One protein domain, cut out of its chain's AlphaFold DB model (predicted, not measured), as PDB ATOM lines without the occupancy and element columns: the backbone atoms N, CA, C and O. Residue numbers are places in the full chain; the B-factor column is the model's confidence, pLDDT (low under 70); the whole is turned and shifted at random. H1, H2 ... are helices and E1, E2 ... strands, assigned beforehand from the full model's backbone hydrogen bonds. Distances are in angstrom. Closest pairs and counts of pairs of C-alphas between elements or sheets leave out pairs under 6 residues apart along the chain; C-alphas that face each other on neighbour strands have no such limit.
ATOM      1  N   ASP A   3     -32.099  37.884 -35.945       75.12
ATOM      2  CA  ASP A   3     -31.352  36.834 -36.632       75.12
ATOM      3  C   ASP A   3     -31.565  35.518 -35.876       75.12
ATOM      4  O   ASP A   3     -31.486  35.477 -34.647       75.12
ATOM      5  N   SER A   4     -31.925  34.455 -36.587       82.44
ATOM      6  CA  SER A   4     -32.270  33.160 -36.000       82.44
ATOM      7  C   SER A   4     -31.496  32.066 -36.711       82.44
ATOM      8  O   SER A   4     -31.823  31.730 -37.845       82.44
ATOM      9  N   ASN A   5     -30.568  31.438 -35.997       88.12
ATOM     10  CA  ASN A   5     -29.720  30.363 -36.505       88.12
ATOM     11  C   ASN A   5     -29.671  29.191 -35.515       88.12
ATOM     12  O   ASN A   5     -30.137  29.299 -34.383       88.12
ATOM     13  N   TYR A   6     -29.123  28.055 -35.938       90.88
ATOM     14  CA  TYR A   6     -28.846  26.921 -35.051       90.88
ATOM     15  C   TYR A   6     -27.358  26.895 -34.711       90.88
ATOM     16  O   TYR A   6     -26.526  27.060 -35.601       90.88
ATOM     17  N   VAL A   7     -27.029  26.692 -33.437       92.31
ATOM     18  CA  VAL A   7     -25.647  26.709 -32.927       92.31
ATOM     19  C   VAL A   7     -25.388  25.512 -32.018       92.31
ATOM     20  O   VAL A   7     -26.313  24.961 -31.434       92.31
ATOM     21  N   ASP A   8     -24.134  25.095 -31.871       91.12
ATOM     22  CA  ASP A   8     -23.825  23.854 -31.149       91.12
ATOM     23  C   ASP A   8     -24.154  23.908 -29.655       91.12
ATOM     24  O   ASP A   8     -24.622  22.910 -29.092       91.12
ATOM     25  N   ASP A   9     -23.936  25.068 -29.032       90.62
ATOM     26  CA  ASP A   9     -24.130  25.283 -27.605       90.62
ATOM     27  C   ASP A   9     -24.455  26.749 -27.246       90.62
ATOM     28  O   ASP A   9     -24.454  27.665 -28.074       90.62
ATOM     29  N   LEU A  10     -24.731  26.972 -25.956       86.50
ATOM     30  CA  LEU A  10     -25.020  28.293 -25.395       86.50
ATOM     31  C   LEU A  10     -23.865  29.287 -25.598       86.50
ATOM     32  O   LEU A  10     -24.109  30.486 -25.734       86.50
ATOM     33  N   LYS A  11     -22.612  28.812 -25.591       89.69
ATOM     34  CA  LYS A  11     -21.439  29.675 -25.739       89.69
ATOM     35  C   LYS A  11     -21.367  30.215 -27.164       89.69
ATOM     36  O   LYS A  11     -21.199  31.415 -27.325       89.69
ATOM     37  N   ALA A  12     -21.593  29.377 -28.171       91.06
ATOM     38  CA  ALA A  12     -21.684  29.807 -29.561       91.06
ATOM     39  C   ALA A  12     -22.825  30.823 -29.774       91.06
ATOM     40  O   ALA A  12     -22.650  31.821 -30.477       91.06
ATOM     41  N   CYS A  13     -23.973  30.632 -29.107       90.62
ATOM     42  CA  CYS A  13     -25.059  31.621 -29.140       90.62
ATOM     43  C   CYS A  13     -24.638  32.965 -28.522       90.62
ATOM     44  O   CYS A  13     -24.891  34.022 -29.094       90.62
ATOM     45  N   ARG A  14     -23.936  32.933 -27.381       89.06
ATOM     46  CA  ARG A  14     -23.394  34.135 -26.733       89.06
ATOM     47  C   ARG A  14     -22.367  34.852 -27.601       89.06
ATOM     48  O   ARG A  14     -22.423  36.073 -27.704       89.06
ATOM     49  N   ASP A  15     -21.456  34.106 -28.218       89.12
ATOM     50  CA  ASP A  15     -20.407  34.657 -29.080       89.12
ATOM     51  C   ASP A  15     -21.030  35.383 -30.296       89.12
ATOM     52  O   ASP A  15     -20.514  36.406 -30.742       89.12
ATOM     53  N   SER A  16     -22.216  34.948 -30.745       88.19
ATOM     54  CA  SER A  16     -23.006  35.629 -31.788       88.19
ATOM     55  C   SER A  16     -23.582  36.988 -31.345       88.19
ATOM     56  O   SER A  16     -24.005  37.780 -32.180       88.19
ATOM     57  N   CYS A  17     -23.584  37.282 -30.039       85.69
ATOM     58  CA  CYS A  17     -24.042  38.535 -29.422       85.69
ATOM     59  C   CYS A  17     -22.874  39.356 -28.817       85.69
ATOM     60  O   CYS A  17     -23.047  40.164 -27.897       85.69
ATOM     61  N   ALA A  18     -21.644  39.140 -29.302       82.00
ATOM     62  CA  ALA A  18     -20.453  39.823 -28.791       82.00
ATOM     63  C   ALA A  18     -20.395  41.317 -29.164       82.00
ATOM     64  O   ALA A  18     -19.914  42.122 -28.365       82.00
ATOM     65  N   ASP A  19     -20.931  41.696 -30.326       79.19
ATOM     66  CA  ASP A  19     -20.933  43.073 -30.841       79.19
ATOM     67  C   ASP A  19     -21.821  44.024 -30.006       79.19
ATOM     68  O   ASP A  19     -22.775  43.591 -29.353       79.19
ATOM     69  N   GLU A  20     -21.503  45.321 -29.987       71.88
ATOM     70  CA  GLU A  20     -22.248  46.363 -29.256       71.88
ATOM     71  C   GLU A  20     -23.683  46.562 -29.758       71.88
ATOM     72  O   GLU A  20     -24.554  46.966 -28.993       71.88
ATOM     73  N   THR A  21     -23.950  46.221 -31.016       77.56
ATOM     74  CA  THR A  21     -25.288  46.269 -31.623       77.56
ATOM     75  C   THR A  21     -26.227  45.179 -31.103       77.56
ATOM     76  O   THR A  21     -27.446  45.294 -31.238       77.56
ATOM     77  N   CYS A  22     -25.693  44.119 -30.486       80.56
ATOM     78  CA  CYS A  22     -26.523  43.087 -29.886       80.56
ATOM     79  C   CYS A  22     -27.045  43.515 -28.511       80.56
ATOM     80  O   CYS A  22     -26.270  43.796 -27.598       80.56
ATOM     81  N   THR A  23     -28.364  43.468 -28.324       79.56
ATOM     82  CA  THR A  23     -29.006  43.814 -27.045       79.56
ATOM     83  C   THR A  23     -29.413  42.586 -26.237       79.56
ATOM     84  O   THR A  23     -29.502  42.632 -25.012       79.56
ATOM     85  N   SER A  24     -29.685  41.457 -26.894       83.31
ATOM     86  CA  SER A  24     -30.040  40.208 -26.214       83.31
ATOM     87  C   SER A  24     -29.961  39.007 -27.144       83.31
ATOM     88  O   SER A  24     -30.062  39.139 -28.365       83.31
ATOM     89  N   PHE A  25     -29.867  37.819 -26.552       87.56
ATOM     90  CA  PHE A  25     -30.076  36.568 -27.268       87.56
ATOM     91  C   PHE A  25     -30.942  35.592 -26.469       87.56
ATOM     92  O   PHE A  25     -31.037  35.667 -25.241       87.56
ATOM     93  N   ILE A  26     -31.574  34.662 -27.179       86.69
ATOM     94  CA  ILE A  26     -32.350  33.561 -26.613       86.69
ATOM     95  C   ILE A  26     -31.794  32.254 -27.159       86.69
ATOM     96  O   ILE A  26     -31.719  32.071 -28.373       86.69
ATOM     97  N   PHE A  27     -31.444  31.344 -26.257       88.00
ATOM     98  CA  PHE A  27     -31.036  29.987 -26.584       88.00
ATOM     99  C   PHE A  27     -32.114  28.997 -26.143       88.00
ATOM    100  O   PHE A  27     -32.492  28.950 -24.965       88.00
ATOM    101  N   PHE A  28     -32.613  28.212 -27.092       87.00
ATOM    102  CA  PHE A  28     -33.613  27.175 -26.864       87.00
ATOM    103  C   PHE A  28     -32.951  25.803 -26.711       87.00
ATOM    104  O   PHE A  28     -31.850  25.552 -27.201       87.00
ATOM    105  N   GLY A  29     -33.635  24.890 -26.016       83.62
ATOM    106  CA  GLY A  29     -33.127  23.540 -25.761       83.62
ATOM    107  C   GLY A  29     -32.875  22.701 -27.022       83.62
ATOM    108  O   GLY A  29     -32.115  21.738 -26.962       83.62
ATOM    109  N   ASP A  30     -33.473  23.064 -28.156       87.12
ATOM    110  CA  ASP A  30     -33.282  22.433 -29.466       87.12
ATOM    111  C   ASP A  30     -32.149  23.046 -30.303       87.12
ATOM    112  O   ASP A  30     -32.076  22.789 -31.505       87.12
ATOM    113  N   LYS A  31     -31.249  23.812 -29.668       90.00
ATOM    114  CA  LYS A  31     -30.097  24.482 -30.291       90.00
ATOM    115  C   LYS A  31     -30.438  25.693 -31.159       90.00
ATOM    116  O   LYS A  31     -29.539  26.264 -31.781       90.00
ATOM    117  N   GLN A  32     -31.696  26.122 -31.192       90.25
ATOM    118  CA  GLN A  32     -32.043  27.385 -31.824       90.25
ATOM    119  C   GLN A  32     -31.470  28.560 -31.010       90.25
ATOM    120  O   GLN A  32     -31.636  28.642 -29.792       90.25
ATOM    121  N   CYS A  33     -30.809  29.485 -31.699       90.12
ATOM    122  CA  CYS A  33     -30.273  30.732 -31.174       90.12
ATOM    123  C   CYS A  33     -30.926  31.904 -31.903       90.12
ATOM    124  O   CYS A  33     -30.895  31.982 -33.131       90.12
ATOM    125  N   MET A  34     -31.527  32.812 -31.146       87.75
ATOM    126  CA  MET A  34     -32.133  34.028 -31.672       87.75
ATOM    127  C   MET A  34     -31.423  35.244 -31.098       87.75
ATOM    128  O   MET A  34     -31.380  35.393 -29.880       87.75
ATOM    129  N   VAL A  35     -30.914  36.122 -31.957       86.56
ATOM    130  CA  VAL A  35     -30.181  37.334 -31.578       86.56
ATOM    131  C   VAL A  35     -31.015  38.562 -31.937       86.56
ATOM    132  O   VAL A  35     -31.503  38.694 -33.062       86.56
ATOM    133  N   ASN A  36     -31.192  39.462 -30.972       80.44
ATOM    134  CA  ASN A  36     -31.906  40.722 -31.149       80.44
ATOM    135  C   ASN A  36     -30.895  41.856 -31.356       80.44
ATOM    136  O   ASN A  36     -30.111  42.165 -30.459       80.44
ATOM    137  N   VAL A  37     -30.947  42.475 -32.537       72.12
ATOM    138  CA  VAL A  37     -30.026  43.544 -32.971       72.12
ATOM    139  C   VAL A  37     -30.729  44.891 -33.215       72.12
ATOM    140  O   VAL A  37     -30.170  45.775 -33.846       72.12
ATOM    141  N   GLU A  38     -31.987  45.050 -32.789       65.62
ATOM    142  CA  GLU A  38     -32.758  46.291 -32.981       65.62
ATOM    143  C   GLU A  38     -32.951  47.077 -31.675       65.62
ATOM    144  O   GLU A  38     -33.138  46.493 -30.604       65.62
ATOM    145  N   ASP A  39     -33.015  48.407 -31.803       54.12
ATOM    146  CA  ASP A  39     -33.183  49.406 -30.726       54.12
ATOM    147  C   ASP A  39     -34.515  49.312 -29.949       54.12
ATOM    148  O   ASP A  39     -34.749  50.056 -28.997       54.12
ATOM    149  N   GLY A  40     -35.404  48.385 -30.319       54.88
ATOM    150  CA  GLY A  40     -36.664  48.120 -29.614       54.88
ATOM    151  C   GLY A  40     -36.508  47.285 -28.338       54.88
ATOM    152  O   GLY A  40     -37.479  47.111 -27.596       54.88
ATOM    153  N   GLY A  41     -35.302  46.767 -28.080       60.62
ATOM    154  CA  GLY A  41     -34.971  46.019 -26.876       60.62
ATOM    155  C   GLY A  41     -35.124  44.509 -26.992       60.62
ATOM    156  O   GLY A  41     -34.738  43.886 -27.978       60.62
ATOM    157  N   VAL A  42     -35.653  43.890 -25.936       64.31
ATOM    158  CA  VAL A  42     -35.684  42.431 -25.795       64.31
ATOM    159  C   VAL A  42     -36.951  41.854 -26.422       64.31
ATOM    160  O   VAL A  42     -38.031  41.893 -25.828       64.31
ATOM    161  N   HIS A  43     -36.827  41.225 -27.591       68.94
ATOM    162  CA  HIS A  43     -37.913  40.419 -28.148       68.94
ATOM    163  C   HIS A  43     -37.920  39.038 -27.504       68.94
ATOM    164  O   HIS A  43     -37.361  38.072 -28.022       68.94
ATOM    165  N   LEU A  44     -38.580  38.942 -26.356       66.19
ATOM    166  CA  LEU A  44     -38.782  37.672 -25.678       66.19
ATOM    167  C   LEU A  44     -39.769  36.837 -26.492       66.19
ATOM    168  O   LEU A  44     -40.945  37.184 -26.563       66.19
ATOM    169  N   ARG A  45     -39.339  35.725 -27.088       69.88
ATOM    170  CA  ARG A  45     -40.260  34.720 -27.639       69.88
ATOM    171  C   ARG A  45     -40.490  33.617 -26.619       69.88
ATOM    172  O   ARG A  45     -39.556  33.171 -25.961       69.88
ATOM    173  N   SER A  46     -41.739  33.178 -26.490       69.00
ATOM    174  CA  SER A  46     -42.035  31.982 -25.707       69.00
ATOM    175  C   SER A  46     -41.370  30.766 -26.369       69.00
ATOM    176  O   SER A  46     -41.422  30.656 -27.598       69.00
ATOM    177  N   PRO A  47     -40.764  29.856 -25.591       68.69
ATOM    178  CA  PRO A  47     -40.171  28.646 -26.138       68.69
ATOM    179  C   PRO A  47     -41.199  27.791 -26.884       68.69
ATOM    180  O   PRO A  47     -42.331  27.631 -26.406       68.69
ATOM    181  N   PRO A  48     -40.818  27.186 -28.021       71.12
ATOM    182  CA  PRO A  48     -41.630  26.163 -28.658       71.12
ATOM    183  C   PRO A  48     -41.919  25.011 -27.681       71.12
ATOM    184  O   PRO A  48     -41.025  24.526 -26.994       71.12
ATOM    185  N   ARG A  49     -43.180  24.561 -27.625       69.81
ATOM    186  CA  ARG A  49     -43.632  23.284 -27.023       69.81
ATOM    187  C   ARG A  49     -42.919  22.857 -25.723       69.81
ATOM    188  O   ARG A  49     -42.322  21.788 -25.667       69.81
ATOM    189  N   GLY A  50     -43.011  23.662 -24.665       68.50
ATOM    190  CA  GLY A  50     -42.547  23.263 -23.326       68.50
ATOM    191  C   GLY A  50     -41.027  23.123 -23.182       68.50
ATOM    192  O   GLY A  50     -40.558  22.655 -22.146       68.50
ATOM    193  N   GLN A  51     -40.257  23.534 -24.192       74.38
ATOM    194  CA  GLN A  51     -38.812  23.617 -24.075       74.38
ATOM    195  C   GLN A  51     -38.413  24.684 -23.050       74.38
ATOM    196  O   GLN A  51     -39.125  25.663 -22.816       74.38
ATOM    197  N   LYS A  52     -37.234  24.504 -22.453       74.81
ATOM    198  CA  LYS A  52     -36.586  25.570 -21.692       74.81
ATOM    199  C   LYS A  52     -35.951  26.547 -22.676       74.81
ATOM    200  O   LYS A  52     -35.328  26.128 -23.650       74.81
ATOM    201  N   ALA A  53     -36.106  27.831 -22.397       82.06
ATOM    202  CA  ALA A  53     -35.363  28.892 -23.051       82.06
ATOM    203  C   ALA A  53     -34.528  29.601 -21.998       82.06
ATOM    204  O   ALA A  53     -34.992  29.818 -20.877       82.06
ATOM    205  N   ARG A  54     -33.310  29.968 -22.374       83.06
ATOM    206  CA  ARG A  54     -32.485  30.887 -21.605       83.06
ATOM    207  C   ARG A  54     -32.347  32.171 -22.400       83.06
ATOM    208  O   ARG A  54     -31.905  32.130 -23.545       83.06
ATOM    209  N   THR A  55     -32.693  33.286 -21.775       84.19
ATOM    210  CA  THR A  55     -32.473  34.611 -22.343       84.19
ATOM    211  C   THR A  55     -31.303  35.254 -21.616       84.19
ATOM    212  O   THR A  55     -31.317  35.333 -20.393       84.19
ATOM    213  N   ASP A  56     -30.314  35.736 -22.352       83.12
ATOM    214  CA  ASP A  56     -29.237  36.566 -21.813       83.12
ATOM    215  C   ASP A  56     -29.429  37.980 -22.392       83.12
ATOM    216  O   ASP A  56     -29.549  38.174 -23.607       83.12
ATOM    217  N   LEU A  57     -29.515  38.974 -21.511       79.75
ATOM    218  CA  LEU A  57     -29.738  40.377 -21.846       79.75
ATOM    219  C   LEU A  57     -28.437  41.148 -21.699       79.75
ATOM    220  O   LEU A  57     -27.839  41.108 -20.626       79.75
ATOM    221  N   LYS A  58     -28.006  41.860 -22.733       80.12
ATOM    222  CA  LYS A  58     -26.782  42.656 -22.713       80.12
ATOM    223  C   LYS A  58     -27.133  44.120 -22.468       80.12
ATOM    224  O   LYS A  58     -27.802  44.752 -23.278       80.12
ATOM    225  N   PHE A  59     -26.656  44.654 -21.350       76.75
ATOM    226  CA  PHE A  59     -26.813  46.058 -20.989       76.75
ATOM    227  C   PHE A  59     -25.447  46.713 -20.904       76.75
ATOM    228  O   PHE A  59     -24.631  46.351 -20.057       76.75
ATOM    229  N   CYS A  60     -25.206  47.669 -21.794       73.00
ATOM    230  CA  CYS A  60     -23.997  48.476 -21.805       73.00
ATOM    231  C   CYS A  60     -24.256  49.775 -21.045       73.00
ATOM    232  O   CYS A  60     -25.187  50.519 -21.367       73.00
ATOM    233  N   TYR A  61     -23.459  50.017 -20.009       67.19
ATOM    234  CA  TYR A  61     -23.534  51.246 -19.231       67.19
ATOM    235  C   TYR A  61     -22.576  52.281 -19.821       67.19
ATOM    236  O   TYR A  61     -21.538  51.914 -20.371       67.19
ATOM    237  N   PRO A  62     -22.895  53.578 -19.707       65.62
ATOM    238  CA  PRO A  62     -21.959  54.619 -20.095       65.62
ATOM    239  C   PRO A  62     -20.694  54.579 -19.219       65.62
ATOM    240  O   PRO A  62     -20.755  54.298 -18.019       65.62
ATOM    241  N   ASP A  63     -19.545  54.918 -19.814       64.12
ATOM    242  CA  ASP A  63     -18.211  54.808 -19.191       64.12
ATOM    243  C   ASP A  63     -18.036  55.630 -17.907       64.12
ATOM    244  O   ASP A  63     -17.119  55.395 -17.116       64.12
ATOM    245  N   ASN A  64     -18.922  56.601 -17.676       62.12
ATOM    246  CA  ASN A  64     -18.923  57.446 -16.489       62.12
ATOM    247  C   ASN A  64     -19.429  56.731 -15.220       62.12
ATOM    248  O   ASN A  64     -19.314  57.296 -14.130       62.12
ATOM    249  N   ILE A  65     -19.959  55.505 -15.326       58.88
ATOM    250  CA  ILE A  65     -20.363  54.687 -14.178       58.88
ATOM    251  C   ILE A  65     -19.303  53.604 -13.932       58.88
ATOM    252  O   ILE A  65     -19.441  52.457 -14.348       58.88
ATOM    253  N   ASN A  66     -18.241  53.967 -13.205       55.09
ATOM    254  CA  ASN A  66     -17.059  53.119 -12.963       55.09
ATOM    255  C   ASN A  66     -17.365  51.699 -12.450       55.09
ATOM    256  O   ASN A  66     -16.625  50.768 -12.753       55.09
ATOM    257  N   ALA A  67     -18.434  51.515 -11.668       55.22
ATOM    258  CA  ALA A  67     -18.805  50.203 -11.128       55.22
ATOM    259  C   ALA A  67     -19.339  49.222 -12.191       55.22
ATOM    260  O   ALA A  67     -19.383  48.022 -11.930       55.22
ATOM    261  N   TYR A  68     -19.725  49.728 -13.368       59.66
ATOM    262  CA  TYR A  68     -20.377  48.966 -14.433       59.66
ATOM    263  C   TYR A  68     -19.788  49.269 -15.817       59.66
ATOM    264  O   TYR A  68     -20.499  49.166 -16.809       59.66
ATOM    265  N   GLN A  69     -18.504  49.644 -15.895       60.16
ATOM    266  CA  GLN A  69     -17.829  49.911 -17.173       60.16
ATOM    267  C   GLN A  69     -18.005  48.747 -18.160       60.16
ATOM    268  O   GLN A  69     -17.738  47.587 -17.831       60.16
ATOM    269  N   GLY A  70     -18.437  49.075 -19.379       68.25
ATOM    270  CA  GLY A  70     -18.716  48.110 -20.439       68.25
ATOM    271  C   GLY A  70     -20.122  47.505 -20.377       68.25
ATOM    272  O   GLY A  70     -21.082  48.114 -19.900       68.25
ATOM    273  N   CYS A  71     -20.257  46.292 -20.915       70.25
ATOM    274  CA  CYS A  71     -21.534  45.593 -21.012       70.25
ATOM    275  C   CYS A  71     -21.631  44.457 -19.994       70.25
ATOM    276  O   CYS A  71     -20.747  43.608 -19.907       70.25
ATOM    277  N   SER A  72     -22.742  44.412 -19.262       76.62
ATOM    278  CA  SER A  72     -23.091  43.315 -18.362       76.62
ATOM    279  C   SER A  72     -24.176  42.440 -18.977       76.62
ATOM    280  O   SER A  72     -25.089  42.936 -19.642       76.62
ATOM    281  N   THR A  73     -24.084  41.132 -18.743       76.56
ATOM    282  CA  THR A  73     -25.100  40.172 -19.176       76.56
ATOM    283  C   THR A  73     -25.972  39.756 -17.998       76.56
ATOM    284  O   THR A  73     -25.466  39.275 -16.985       76.56
ATOM    285  N   PHE A  74     -27.284  39.899 -18.151       81.19
ATOM    286  CA  PHE A  74     -28.281  39.509 -17.162       81.19
ATOM    287  C   PHE A  74     -29.037  38.288 -17.656       81.19
ATOM    288  O   PHE A  74     -29.501  38.247 -18.796       81.19
ATOM    289  N   VAL A  75     -29.168  37.287 -16.793       83.06
ATOM    290  CA  VAL A  75     -29.932  36.082 -17.112       83.06
ATOM    291  C   VAL A  75     -31.401  36.384 -16.893       83.06
ATOM    292  O   VAL A  75     -31.785  36.783 -15.799       83.06
ATOM    293  N   GLY A  76     -32.216  36.191 -17.922       86.12
ATOM    294  CA  GLY A  76     -33.648  36.432 -17.907       86.12
ATOM    295  C   GLY A  76     -34.461  35.175 -18.207       86.12
ATOM    296  O   GLY A  76     -34.057  34.310 -18.985       86.12
ATOM    297  N   SER A  77     -35.642  35.087 -17.602       85.19
ATOM    298  CA  SER A  77     -36.653  34.065 -17.878       85.19
ATOM    299  C   SER A  77     -38.013  34.728 -18.087       85.19
ATOM    300  O   SER A  77     -38.570  35.357 -17.187       85.19
ATOM    301  N   ARG A  78     -38.543  34.603 -19.305       83.12
ATOM    302  CA  ARG A  78     -39.866  35.120 -19.672       83.12
ATOM    303  C   ARG A  78     -40.958  34.229 -19.090       83.12
ATOM    304  O   ARG A  78     -40.855  33.011 -19.195       83.12
ATOM    305  N   ASP A  79     -42.023  34.833 -18.574       82.00
ATOM    306  CA  ASP A  79     -43.179  34.144 -17.999       82.00
ATOM    307  C   ASP A  79     -42.778  33.262 -16.796       82.00
ATOM    308  O   ASP A  79     -43.430  32.267 -16.507       82.00
ATOM    309  N   TYR A  80     -41.687  33.598 -16.101       87.19
ATOM    310  CA  TYR A  80     -41.300  32.997 -14.821       87.19
ATOM    311  C   TYR A  80     -41.330  34.053 -13.721       87.19
ATOM    312  O   TYR A  80     -41.144  35.245 -13.972       87.19
ATOM    313  N   ALA A  81     -41.566  33.597 -12.497       88.25
ATOM    314  CA  ALA A  81     -41.563  34.401 -11.289       88.25
ATOM    315  C   ALA A  81     -40.774  33.693 -10.196       88.25
ATOM    316  O   ALA A  81     -40.750  32.464 -10.123       88.25
ATOM    317  N   LEU A  82     -40.203  34.487  -9.296       92.00
ATOM    318  CA  LEU A  82     -39.769  33.991  -8.002       92.00
ATOM    319  C   LEU A  82     -40.826  34.357  -6.956       92.00
ATOM    320  O   LEU A  82     -41.003  35.531  -6.630       92.00
ATOM    321  N   THR A  83     -41.520  33.354  -6.419       92.44
ATOM    322  CA  THR A  83     -42.611  33.534  -5.449       92.44
ATOM    323  C   THR A  83     -42.046  33.785  -4.050       92.44
ATOM    324  O   THR A  83     -42.060  32.931  -3.161       92.44
ATOM    325  N   VAL A  84     -41.480  34.973  -3.860       91.94
ATOM    326  CA  VAL A  84     -40.881  35.444  -2.605       91.94
ATOM    327  C   VAL A  84     -41.405  36.829  -2.243       91.94
ATOM    328  O   VAL A  84     -41.966  37.543  -3.076       91.94
ATOM    329  N   GLN A  85     -41.218  37.209  -0.981       92.25
ATOM    330  CA  GLN A  85     -41.536  38.556  -0.532       92.25
ATOM    331  C   GLN A  85     -40.591  39.554  -1.207       92.25
ATOM    332  O   GLN A  85     -39.380  39.508  -0.999       92.25
ATOM    333  N   GLN A  86     -41.165  40.452  -2.000       93.94
ATOM    334  CA  GLN A  86     -40.419  41.515  -2.664       93.94
ATOM    335  C   GLN A  86     -39.973  42.547  -1.627       93.94
ATOM    336  O   GLN A  86     -40.717  42.877  -0.698       93.94
ATOM    337  N   ARG A  87     -38.742  43.035  -1.771       94.50
ATOM    338  CA  ARG A  87     -38.158  44.042  -0.876       94.50
ATOM    339  C   ARG A  87     -38.606  45.440  -1.253       94.50
ATOM    340  O   ARG A  87     -38.908  46.240  -0.375       94.50
ATOM    341  N   GLU A  88     -38.662  45.706  -2.550       94.38
ATOM    342  CA  GLU A  88     -39.112  46.972  -3.110       94.38
ATOM    343  C   GLU A  88     -39.977  46.697  -4.337       94.38
ATOM    344  O   GLU A  88     -39.708  45.768  -5.099       94.38
ATOM    345  N   VAL A  89     -41.010  47.516  -4.522       95.56
ATOM    346  CA  VAL A  89     -41.864  47.509  -5.710       95.56
ATOM    347  C   VAL A  89     -41.948  48.942  -6.214       95.56
ATOM    348  O   VAL A  89     -42.228  49.859  -5.441       95.56
ATOM    349  N   PHE A  90     -41.665  49.128  -7.496       95.81
ATOM    350  CA  PHE A  90     -41.707  50.408  -8.185       95.81
ATOM    351  C   PHE A  90     -42.755  50.331  -9.286       95.81
ATOM    352  O   PHE A  90     -42.631  49.516 -10.199       95.81
ATOM    353  N   ASP A  91     -43.756  51.199  -9.205       94.62
ATOM    354  CA  ASP A  91     -44.797  51.333 -10.219       94.62
ATOM    355  C   ASP A  91     -44.539  52.554 -11.108       94.62
ATOM    356  O   ASP A  91     -43.928  53.539 -10.682       94.62
ATOM    357  N   GLY A  92     -45.061  52.511 -12.336       93.12
ATOM    358  CA  GLY A  92     -45.039  53.651 -13.254       93.12
ATOM    359  C   GLY A  92     -43.730  53.837 -14.021       93.12
ATOM    360  O   GLY A  92     -43.478  54.936 -14.519       93.12
ATOM    361  N   LEU A  93     -42.902  52.795 -14.138       94.19
ATOM    362  CA  LEU A  93     -41.803  52.800 -15.104       94.19
ATOM    363  C   LEU A  93     -42.386  52.781 -16.533       94.19
ATOM    364  O   LEU A  93     -43.496  52.286 -16.736       94.19
ATOM    365  N   PRO A  94     -41.664  53.294 -17.546       92.94
ATOM    366  CA  PRO A  94     -42.093  53.184 -18.936       92.94
ATOM    367  C   PRO A  94     -42.343  51.719 -19.331       92.94
ATOM    368  O   PRO A  94     -41.568  50.846 -18.945       92.94
ATOM    369  N   PRO A  95     -43.387  51.401 -20.110       88.75
ATOM    370  CA  PRO A  95     -43.568  50.046 -20.613       88.75
ATOM    371  C   PRO A  95     -42.446  49.672 -21.593       88.75
ATOM    372  O   PRO A  95     -41.804  50.529 -22.204       88.75
ATOM    373  N   GLY A  96     -42.236  48.374 -21.799       83.31
ATOM    374  CA  GLY A  96     -41.250  47.896 -22.768       83.31
ATOM    375  C   GLY A  96     -39.803  47.952 -22.267       83.31
ATOM    376  O   GLY A  96     -39.513  47.765 -21.086       83.31
ATOM    377  N   TYR A  97     -38.873  48.143 -23.200       81.44
ATOM    378  CA  TYR A  97     -37.440  48.004 -22.939       81.44
ATOM    379  C   TYR A  97     -36.866  49.079 -22.017       81.44
ATOM    380  O   TYR A  97     -36.005  48.785 -21.192       81.44
ATOM    381  N   GLU A  98     -37.358  50.311 -22.127       84.44
ATOM    382  CA  GLU A  98     -36.882  51.421 -21.305       84.44
ATOM    383  C   GLU A  98     -37.153  51.167 -19.814       84.44
ATOM    384  O   GLU A  98     -36.238  51.263 -18.997       84.44
ATOM    385  N   GLY A  99     -38.367  50.738 -19.445       89.31
ATOM    386  CA  GLY A  99     -38.654  50.367 -18.057       89.31
ATOM    387  C   GLY A  99     -37.914  49.122 -17.595       89.31
ATOM    388  O   GLY A  99     -37.496  49.067 -16.442       89.31
ATOM    389  N   LEU A 100     -37.676  48.151 -18.481       86.62
ATOM    390  CA  LEU A 100     -36.847  46.995 -18.146       86.62
ATOM    391  C   LEU A 100     -35.419  47.424 -17.786       86.62
ATOM    392  O   LEU A 100     -34.890  46.992 -16.762       86.62
ATOM    393  N   ARG A 101     -34.814  48.301 -18.592       84.62
ATOM    394  CA  ARG A 101     -33.488  48.865 -18.318       84.62
ATOM    395  C   ARG A 101     -33.457  49.561 -16.959       84.62
ATOM    396  O   ARG A 101     -32.580  49.273 -16.151       84.62
ATOM    397  N   LEU A 102     -34.444  50.413 -16.685       89.00
ATOM    398  CA  LEU A 102     -34.560  51.102 -15.397       89.00
ATOM    399  C   LEU A 102     -34.745  50.118 -14.234       89.00
ATOM    400  O   LEU A 102     -34.155  50.303 -13.176       89.00
ATOM    401  N   CYS A 103     -35.512  49.042 -14.420       92.12
ATOM    402  CA  CYS A 103     -35.687  48.005 -13.404       92.12
ATOM    403  C   CYS A 103     -34.365  47.290 -13.077       92.12
ATOM    404  O   CYS A 103     -34.057  47.043 -11.908       92.12
ATOM    405  N   ILE A 104     -33.551  47.005 -14.097       87.88
ATOM    406  CA  ILE A 104     -32.212  46.428 -13.926       87.88
ATOM    407  C   ILE A 104     -31.302  47.404 -13.184       87.88
ATOM    408  O   ILE A 104     -30.675  47.015 -12.200       87.88
ATOM    409  N   GLU A 105     -31.278  48.671 -13.599       86.06
ATOM    410  CA  GLU A 105     -30.520  49.729 -12.927       86.06
ATOM    411  C   GLU A 105     -30.921  49.855 -11.448       86.06
ATOM    412  O   GLU A 105     -30.050  49.892 -10.581       86.06
ATOM    413  N   LEU A 106     -32.219  49.825 -11.129       90.38
ATOM    414  CA  LEU A 106     -32.719  49.872  -9.750       90.38
ATOM    415  C   LEU A 106     -32.239  48.689  -8.900       90.38
ATOM    416  O   LEU A 106     -31.874  48.893  -7.738       90.38
ATOM    417  N   CYS A 107     -32.231  47.475  -9.461       89.75
ATOM    418  CA  CYS A 107     -31.732  46.287  -8.770       89.75
ATOM    419  C   CYS A 107     -30.226  46.387  -8.516       89.75
ATOM    420  O   CYS A 107     -29.765  46.278  -7.379       89.75
ATOM    421  N   VAL A 108     -29.467  46.656  -9.574       84.62
ATOM    422  CA  VAL A 108     -28.005  46.723  -9.564       84.62
ATOM    423  C   VAL A 108     -27.495  47.828  -8.632       84.62
ATOM    424  O   VAL A 108     -26.543  47.627  -7.882       84.62
ATOM    425  N   LEU A 109     -28.166  48.981  -8.610       83.56
ATOM    426  CA  LEU A 109     -27.811  50.131  -7.774       83.56
ATOM    427  C   LEU A 109     -28.445  50.090  -6.374       83.56
ATOM    428  O   LEU A 109     -28.367  51.076  -5.637       83.56
ATOM    429  N   SER A 110     -29.092  48.988  -5.981       84.69
ATOM    430  CA  SER A 110     -29.712  48.897  -4.660       84.69
ATOM    431  C   SER A 110     -28.670  48.868  -3.544       84.69
ATOM    432  O   SER A 110     -27.844  47.962  -3.447       84.69
ATOM    433  N   THR A 111     -28.723  49.874  -2.670       81.06
ATOM    434  CA  THR A 111     -27.811  50.025  -1.526       81.06
ATOM    435  C   THR A 111     -28.429  49.576  -0.204       81.06
ATOM    436  O   THR A 111     -27.701  49.290   0.743       81.06
ATOM    437  N   GLN A 112     -29.760  49.483  -0.126       83.38
ATOM    438  CA  GLN A 112     -30.466  49.107   1.106       83.38
ATOM    439  C   GLN A 112     -30.350  47.608   1.414       83.38
ATOM    440  O   GLN A 112     -30.389  47.202   2.574       83.38
ATOM    441  N   TYR A 113     -30.204  46.778   0.381       86.50
ATOM    442  CA  TYR A 113     -30.008  45.335   0.494       86.50
ATOM    443  C   TYR A 113     -29.326  44.785  -0.759       86.50
ATOM    444  O   TYR A 113     -29.092  45.486  -1.741       86.50
ATOM    445  N   ALA A 114     -28.999  43.495  -0.718       87.31
ATOM    446  CA  ALA A 114     -28.511  42.759  -1.871       87.31
ATOM    447  C   ALA A 114     -29.623  42.341  -2.809       87.31
ATOM    448  O   ALA A 114     -30.160  41.254  -2.635       87.31
ATOM    449  N   CYS A 115     -29.941  43.183  -3.799       90.56
ATOM    450  CA  CYS A 115     -30.821  42.767  -4.882       90.56
ATOM    451  C   CYS A 115     -30.145  41.655  -5.686       90.56
ATOM    452  O   CYS A 115     -29.048  41.828  -6.222       90.56
ATOM    453  N   ARG A 116     -30.795  40.494  -5.720       91.12
ATOM    454  CA  ARG A 116     -30.322  39.283  -6.400       91.12
ATOM    455  C   ARG A 116     -31.119  38.974  -7.646       91.12
ATOM    456  O   ARG A 116     -30.599  38.355  -8.564       91.12
ATOM    457  N   SER A 117     -32.370  39.397  -7.674       93.38
ATOM    458  CA  SER A 117     -33.232  39.246  -8.830       93.38
ATOM    459  C   SER A 117     -34.310  40.310  -8.828       93.38
ATOM    460  O   SER A 117     -34.579  40.949  -7.806       93.38
ATOM    461  N   ALA A 118     -34.940  40.482  -9.978       94.50
ATOM    462  CA  ALA A 118     -36.128  41.292 -10.092       94.50
ATOM    463  C   ALA A 118     -37.098  40.707 -11.113       94.50
ATOM    464  O   ALA A 118     -36.762  39.854 -11.933       94.50
ATOM    465  N   THR A 119     -38.330  41.181 -11.030       94.31
ATOM    466  CA  THR A 119     -39.407  40.869 -11.955       94.31
ATOM    467  C   THR A 119     -39.948  42.169 -12.526       94.31
ATOM    468  O   THR A 119     -40.292  43.074 -11.769       94.31
ATOM    469  N   PHE A 120     -40.046  42.255 -13.848       93.19
ATOM    470  CA  PHE A 120     -40.607  43.401 -14.550       93.19
ATOM    471  C   PHE A 120     -41.856  43.000 -15.339       93.19
ATOM    472  O   PHE A 120     -41.816  42.085 -16.166       93.19
ATOM    473  N   LEU A 121     -42.966  43.692 -15.093       92.19
ATOM    474  CA  LEU A 121     -44.203  43.554 -15.856       92.19
ATOM    475  C   LEU A 121     -44.157  44.506 -17.050       92.19
ATOM    476  O   LEU A 121     -44.423  45.698 -16.918       92.19
ATOM    477  N   VAL A 122     -43.824  43.972 -18.226       87.19
ATOM    478  CA  VAL A 122     -43.473  44.772 -19.414       87.19
ATOM    479  C   VAL A 122     -44.588  45.724 -19.861       87.19
ATOM    480  O   VAL A 122     -44.296  46.808 -20.362       87.19
ATOM    481  N   LEU A 123     -45.852  45.328 -19.691       88.31
ATOM    482  CA  LEU A 123     -47.010  46.136 -20.089       88.31
ATOM    483  C   LEU A 123     -47.417  47.167 -19.030       88.31
ATOM    484  O   LEU A 123     -47.929  48.226 -19.382       88.31
ATOM    485  N   GLU A 124     -47.207  46.851 -17.753       91.81
ATOM    486  CA  GLU A 124     -47.678  47.663 -16.624       91.81
ATOM    487  C   GLU A 124     -46.616  48.643 -16.125       91.81
ATOM    488  O   GLU A 124     -46.949  49.653 -15.510       91.81
ATOM    489  N   GLY A 125     -45.336  48.374 -16.403       92.06
ATOM    490  CA  GLY A 125     -44.246  49.199 -15.896       92.06
ATOM    491  C   GLY A 125     -43.989  48.991 -14.403       92.06
ATOM    492  O   GLY A 125     -43.488  49.895 -13.735       92.06
ATOM    493  N   THR A 126     -44.337  47.819 -13.867       95.62
ATOM    494  CA  THR A 126     -44.090  47.469 -12.463       95.62
ATOM    495  C   THR A 126     -42.811  46.651 -12.341       95.62
ATOM    496  O   THR A 126     -42.671  45.591 -12.953       95.62
ATOM    497  N   CYS A 127     -41.874  47.140 -11.532       96.00
ATOM    498  CA  CYS A 127     -40.610  46.493 -11.207       96.00
ATOM    499  C   CYS A 127     -40.613  46.040  -9.746       96.00
ATOM    500  O   CYS A 127     -40.750  46.855  -8.838       96.00
ATOM    501  N   SER A 128     -40.439  44.746  -9.513       95.88
ATOM    502  CA  SER A 128     -40.367  44.145  -8.181       95.88
ATOM    503  C   SER A 128     -38.974  43.589  -7.936       95.88
ATOM    504  O   SER A 128     -38.506  42.759  -8.711       95.88
ATOM    505  N   LEU A 129     -38.310  44.046  -6.878       95.25
ATOM    506  CA  LEU A 129     -36.943  43.668  -6.537       95.25
ATOM    507  C   LEU A 129     -36.904  42.683  -5.360       95.25
ATOM    508  O   LEU A 129     -37.627  42.838  -4.371       95.25
ATOM    509  N   SER A 130     -35.992  41.714  -5.427       94.38
ATOM    510  CA  SER A 130     -35.873  40.619  -4.462       94.38
ATOM    511  C   SER A 130     -34.425  40.391  -4.016       94.38
ATOM    512  O   SER A 130     -33.476  40.525  -4.792       94.38
ATOM    513  N   ASP A 131     -34.247  39.997  -2.753       92.88
ATOM    514  CA  ASP A 131     -32.973  39.541  -2.176       92.88
ATOM    515  C   ASP A 131     -32.782  38.015  -2.229       92.88
ATOM    516  O   ASP A 131     -31.883  37.470  -1.584       92.88
ATOM    517  N   ALA A 132     -33.611  37.322  -3.007       92.25
ATOM    518  CA  ALA A 132     -33.470  35.917  -3.376       92.25
ATOM    519  C   ALA A 132     -33.354  35.764  -4.902       92.25
ATOM    520  O   ALA A 132     -33.770  36.647  -5.649       92.25
ATOM    521  N   ASP A 133     -32.801  34.644  -5.355       91.44
ATOM    522  CA  ASP A 133     -32.620  34.248  -6.758       91.44
ATOM    523  C   ASP A 133     -33.120  32.799  -6.960       91.44
ATOM    524  O   ASP A 133     -33.539  32.143  -5.992       91.44
ATOM    525  N   ALA A 134     -33.129  32.302  -8.202       90.19
ATOM    526  CA  ALA A 134     -33.619  30.955  -8.495       90.19
ATOM    527  C   ALA A 134     -32.703  29.865  -7.915       90.19
ATOM    528  O   ALA A 134     -33.172  28.772  -7.603       90.19
ATOM    529  N   GLU A 135     -31.417  30.161  -7.708       88.12
ATOM    530  CA  GLU A 135     -30.468  29.244  -7.067       88.12
ATOM    531  C   GLU A 135     -30.778  29.049  -5.574       88.12
ATOM    532  O   GLU A 135     -30.758  27.926  -5.069       88.12
ATOM    533  N   ARG A 136     -31.110  30.128  -4.855       87.50
ATOM    534  CA  ARG A 136     -31.423  30.090  -3.417       87.50
ATOM    535  C   ARG A 136     -32.823  29.590  -3.108       87.50
ATOM    536  O   ARG A 136     -33.049  29.057  -2.022       87.50
ATOM    537  N   ALA A 137     -33.771  29.802  -4.014       90.50
ATOM    538  CA  ALA A 137     -35.164  29.415  -3.827       90.50
ATOM    539  C   ALA A 137     -35.723  28.667  -5.055       90.50
ATOM    540  O   ALA A 137     -36.740  29.081  -5.616       90.50
ATOM    541  N   PRO A 138     -35.119  27.527  -5.448       90.62
ATOM    542  CA  PRO A 138     -35.459  26.831  -6.690       90.62
ATOM    543  C   PRO A 138     -36.888  26.290  -6.688       90.62
ATOM    544  O   PRO A 138     -37.560  26.311  -7.711       90.62
ATOM    545  N   THR A 139     -37.400  25.870  -5.528       92.75
ATOM    546  CA  THR A 139     -38.784  25.392  -5.375       92.75
ATOM    547  C   THR A 139     -39.822  26.510  -5.410       92.75
ATOM    548  O   THR A 139     -41.003  26.240  -5.252       92.75
ATOM    549  N   ARG A 140     -39.394  27.773  -5.499       93.06
ATOM    550  CA  ARG A 140     -40.273  28.945  -5.620       93.06
ATOM    551  C   ARG A 140     -40.079  29.662  -6.950       93.06
ATOM    552  O   ARG A 140     -40.688  30.707  -7.158       93.06
ATOM    553  N   PHE A 141     -39.198  29.141  -7.802       92.75
ATOM    554  CA  PHE A 141     -38.965  29.658  -9.134       92.75
ATOM    555  C   PHE A 141     -39.822  28.869 -10.117       92.75
ATOM    556  O   PHE A 141     -39.510  27.736 -10.482       92.75
ATOM    557  N   GLU A 142     -40.941  29.465 -10.504       90.19
ATOM    558  CA  GLU A 142     -41.997  28.778 -11.234       90.19
ATOM    559  C   GLU A 142     -42.464  29.604 -12.424       90.19
ATOM    560  O   GLU A 142     -42.244  30.815 -12.512       90.19
ATOM    561  N   ARG A 143     -43.118  28.926 -13.363       86.56
ATOM    562  CA  ARG A 143     -43.746  29.589 -14.495       86.56
ATOM    563  C   ARG A 143     -44.941  30.407 -13.995       86.56
ATOM    564  O   ARG A 143     -45.844  29.855 -13.374       86.56
ATOM    565  N   SER A 144     -44.936  31.695 -14.303       86.56
ATOM    566  CA  SER A 144     -46.025  32.635 -14.053       86.56
ATOM    567  C   SER A 144     -47.101  32.513 -15.135       86.56
ATOM    568  O   SER A 144     -46.804  32.254 -16.304       86.56
ATOM    569  N   ASP A 145     -48.356  32.723 -14.752       86.56
ATOM    570  CA  ASP A 145     -49.487  32.914 -15.663       86.56
ATOM    571  C   ASP A 145     -49.614  34.371 -16.143       86.56
ATOM    572  O   ASP A 145     -50.343  34.656 -17.097       86.56
ATOM    573  N   VAL A 146     -48.856  35.289 -15.535       85.31
ATOM    574  CA  VAL A 146     -48.814  36.700 -15.913       85.31
ATOM    575  C   VAL A 146     -48.072  36.872 -17.239       85.31
ATOM    576  O   VAL A 146     -46.859  36.674 -17.352       85.31
ATOM    577  N   VAL A 147     -48.821  37.265 -18.268       78.44
ATOM    578  CA  VAL A 147     -48.314  37.423 -19.634       78.44
ATOM    579  C   VAL A 147     -47.346  38.599 -19.726       78.44
ATOM    580  O   VAL A 147     -47.675  39.721 -19.352       78.44
ATOM    581  N   GLY A 148     -46.170  38.361 -20.312       74.44
ATOM    582  CA  GLY A 148     -45.196  39.432 -20.555       74.44
ATOM    583  C   GLY A 148     -44.426  39.843 -19.303       74.44
ATOM    584  O   GLY A 148     -43.736  40.859 -19.315       74.44
ATOM    585  N   GLN A 149     -44.516  39.051 -18.237       87.12
ATOM    586  CA  GLN A 149     -43.625  39.156 -17.099       87.12
ATOM    587  C   GLN A 149     -42.216  38.685 -17.482       87.12
ATOM    588  O   GLN A 149     -42.040  37.647 -18.129       87.12
ATOM    589  N   LEU A 150     -41.204  39.422 -17.035       89.25
ATOM    590  CA  LEU A 150     -39.807  39.049 -17.185       89.25
ATOM    591  C   LEU A 150     -39.128  38.980 -15.823       89.25
ATOM    592  O   LEU A 150     -38.974  39.995 -15.151       89.25
ATOM    593  N   TYR A 151     -38.687  37.787 -15.447       91.38
ATOM    594  CA  TYR A 151     -37.759  37.597 -14.342       91.38
ATOM    595  C   TYR A 151     -36.327  37.776 -14.836       91.38
ATOM    596  O   TYR A 151     -36.000  37.292 -15.921       91.38
ATOM    597  N   PHE A 152     -35.465  38.410 -14.047       90.69
ATOM    598  CA  PHE A 152     -34.029  38.425 -14.297       90.69
ATOM    599  C   PHE A 152     -33.212  38.347 -13.009       90.69
ATOM    600  O   PHE A 152     -33.621  38.835 -11.956       90.69
ATOM    601  N   GLU A 153     -32.033  37.745 -13.110       89.31
ATOM    602  CA  GLU A 153     -31.058  37.647 -12.027       89.31
ATOM    603  C   GLU A 153     -29.999  38.735 -12.157       89.31
ATOM    604  O   GLU A 153     -29.551  39.075 -13.257       89.31
ATOM    605  N   ASN A 154     -29.575  39.268 -11.015       84.00
ATOM    606  CA  ASN A 154     -28.464  40.196 -10.944       84.00
ATOM    607  C   ASN A 154     -27.159  39.428 -11.201       84.00
ATOM    608  O   ASN A 154     -26.605  38.794 -10.304       84.00
TER     609      ASN A 154
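AT A GLANCE: This is residues 3 to 154 of the 209 residues of the protein "PAN domain protein" of Ancylostoma caninum (UniProt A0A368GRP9). One long, strongly twisted sheet of nine strands runs through the domain, with the long hairpin of E4 and E5 joining its two halves: E1, E3 and E2 with the short helix H1 on one side, and E11, E8, E9 and E7 curling round H2 on the other. A small sheet of E6 and E10 packs through E6 on E11. The printed part has 152 residues, with two named helices and eleven named strands in the order E1 H1 E2 E3 E4 E5 E6 E7 H2 E8 E9 E10 E11; the large sheet, in the order E1 E3 E2 E4 E5 E11 E8 E9 E7, is antiparallel. The class is mixed, helices and strands, with under half of the residues in named elements. The whole is compact and rounded, with a radius of gyration of the C-alphas of 14.9 A and spans of 41 by 39 by 27 A.

IN THESE COORDINATES: Start with E4, residues 53 to 61, 25.6 A long, from C-alpha 53 at (-35.363, 28.892, -23.051); E5, residues 70 to 78, runs back over 24.8 A. Beside E4 find E2, residues 24 to 28, then E3, 32 to 36, and E1, 3 to 6, from C-alpha 3 at (-31.352, 36.834, -36.632). Beside E5 find E11, 149 to 153, ending at C-alpha 153 at (-31.058, 37.647, -12.027), then E8, 117 to 121, E9, 126 to 130, and E7, 88 to 90. H1 is residues 10 to 15; H2, 97 to 108, is 16.4 A long. E6 is residues 80 to 82 and E10 141 to 143.

HOW THE PARTS SIT: In the hairpin of E4 and E5, look for N 57 and O 74, 2.8 A apart. Next to it, N 25 of E2 and O 56 of E4 are 3.0 A apart, and N 77 of E5 and O 151 of E11 are 2.8 A apart. The edge strands are E1 and E7. H1 is on the sheet at a height of 7.8 A, only just over E3 and E2 with 3 C-alphas on each; E1, H1 and E2 are a split strand-helix-strand unit, with E3 between the strands and a right-handed crossover. E7, H2 and E8 are another, also right-handed, with E9 between. H2 on one face of the sheet gives two layers, helix over sheet; the closest C-alphas of H2 and E9, Cys 103 and Cys 127, are 5.6 A apart. H1 and H2 are apart. In both helices every O i to N i+4 pair is within hydrogen-bond range. In the small antiparallel sheet, N 81 and O 142 are 2.9 A apart; the closest C-alphas of E6 and E11, Tyr 80 and Tyr 151, are 5.8 A apart.

THE WHOLE: The C-alphas farthest apart, those of Arg 49 and Asn 64, are 43.5 A apart. The printed part has no cut, and its one long link is E3 to E4, 16 residues. Mean pLDDT of the printed part is 83.6; look for values under 70 at residues 38 to 47, 49 to 50 and 61 to 70.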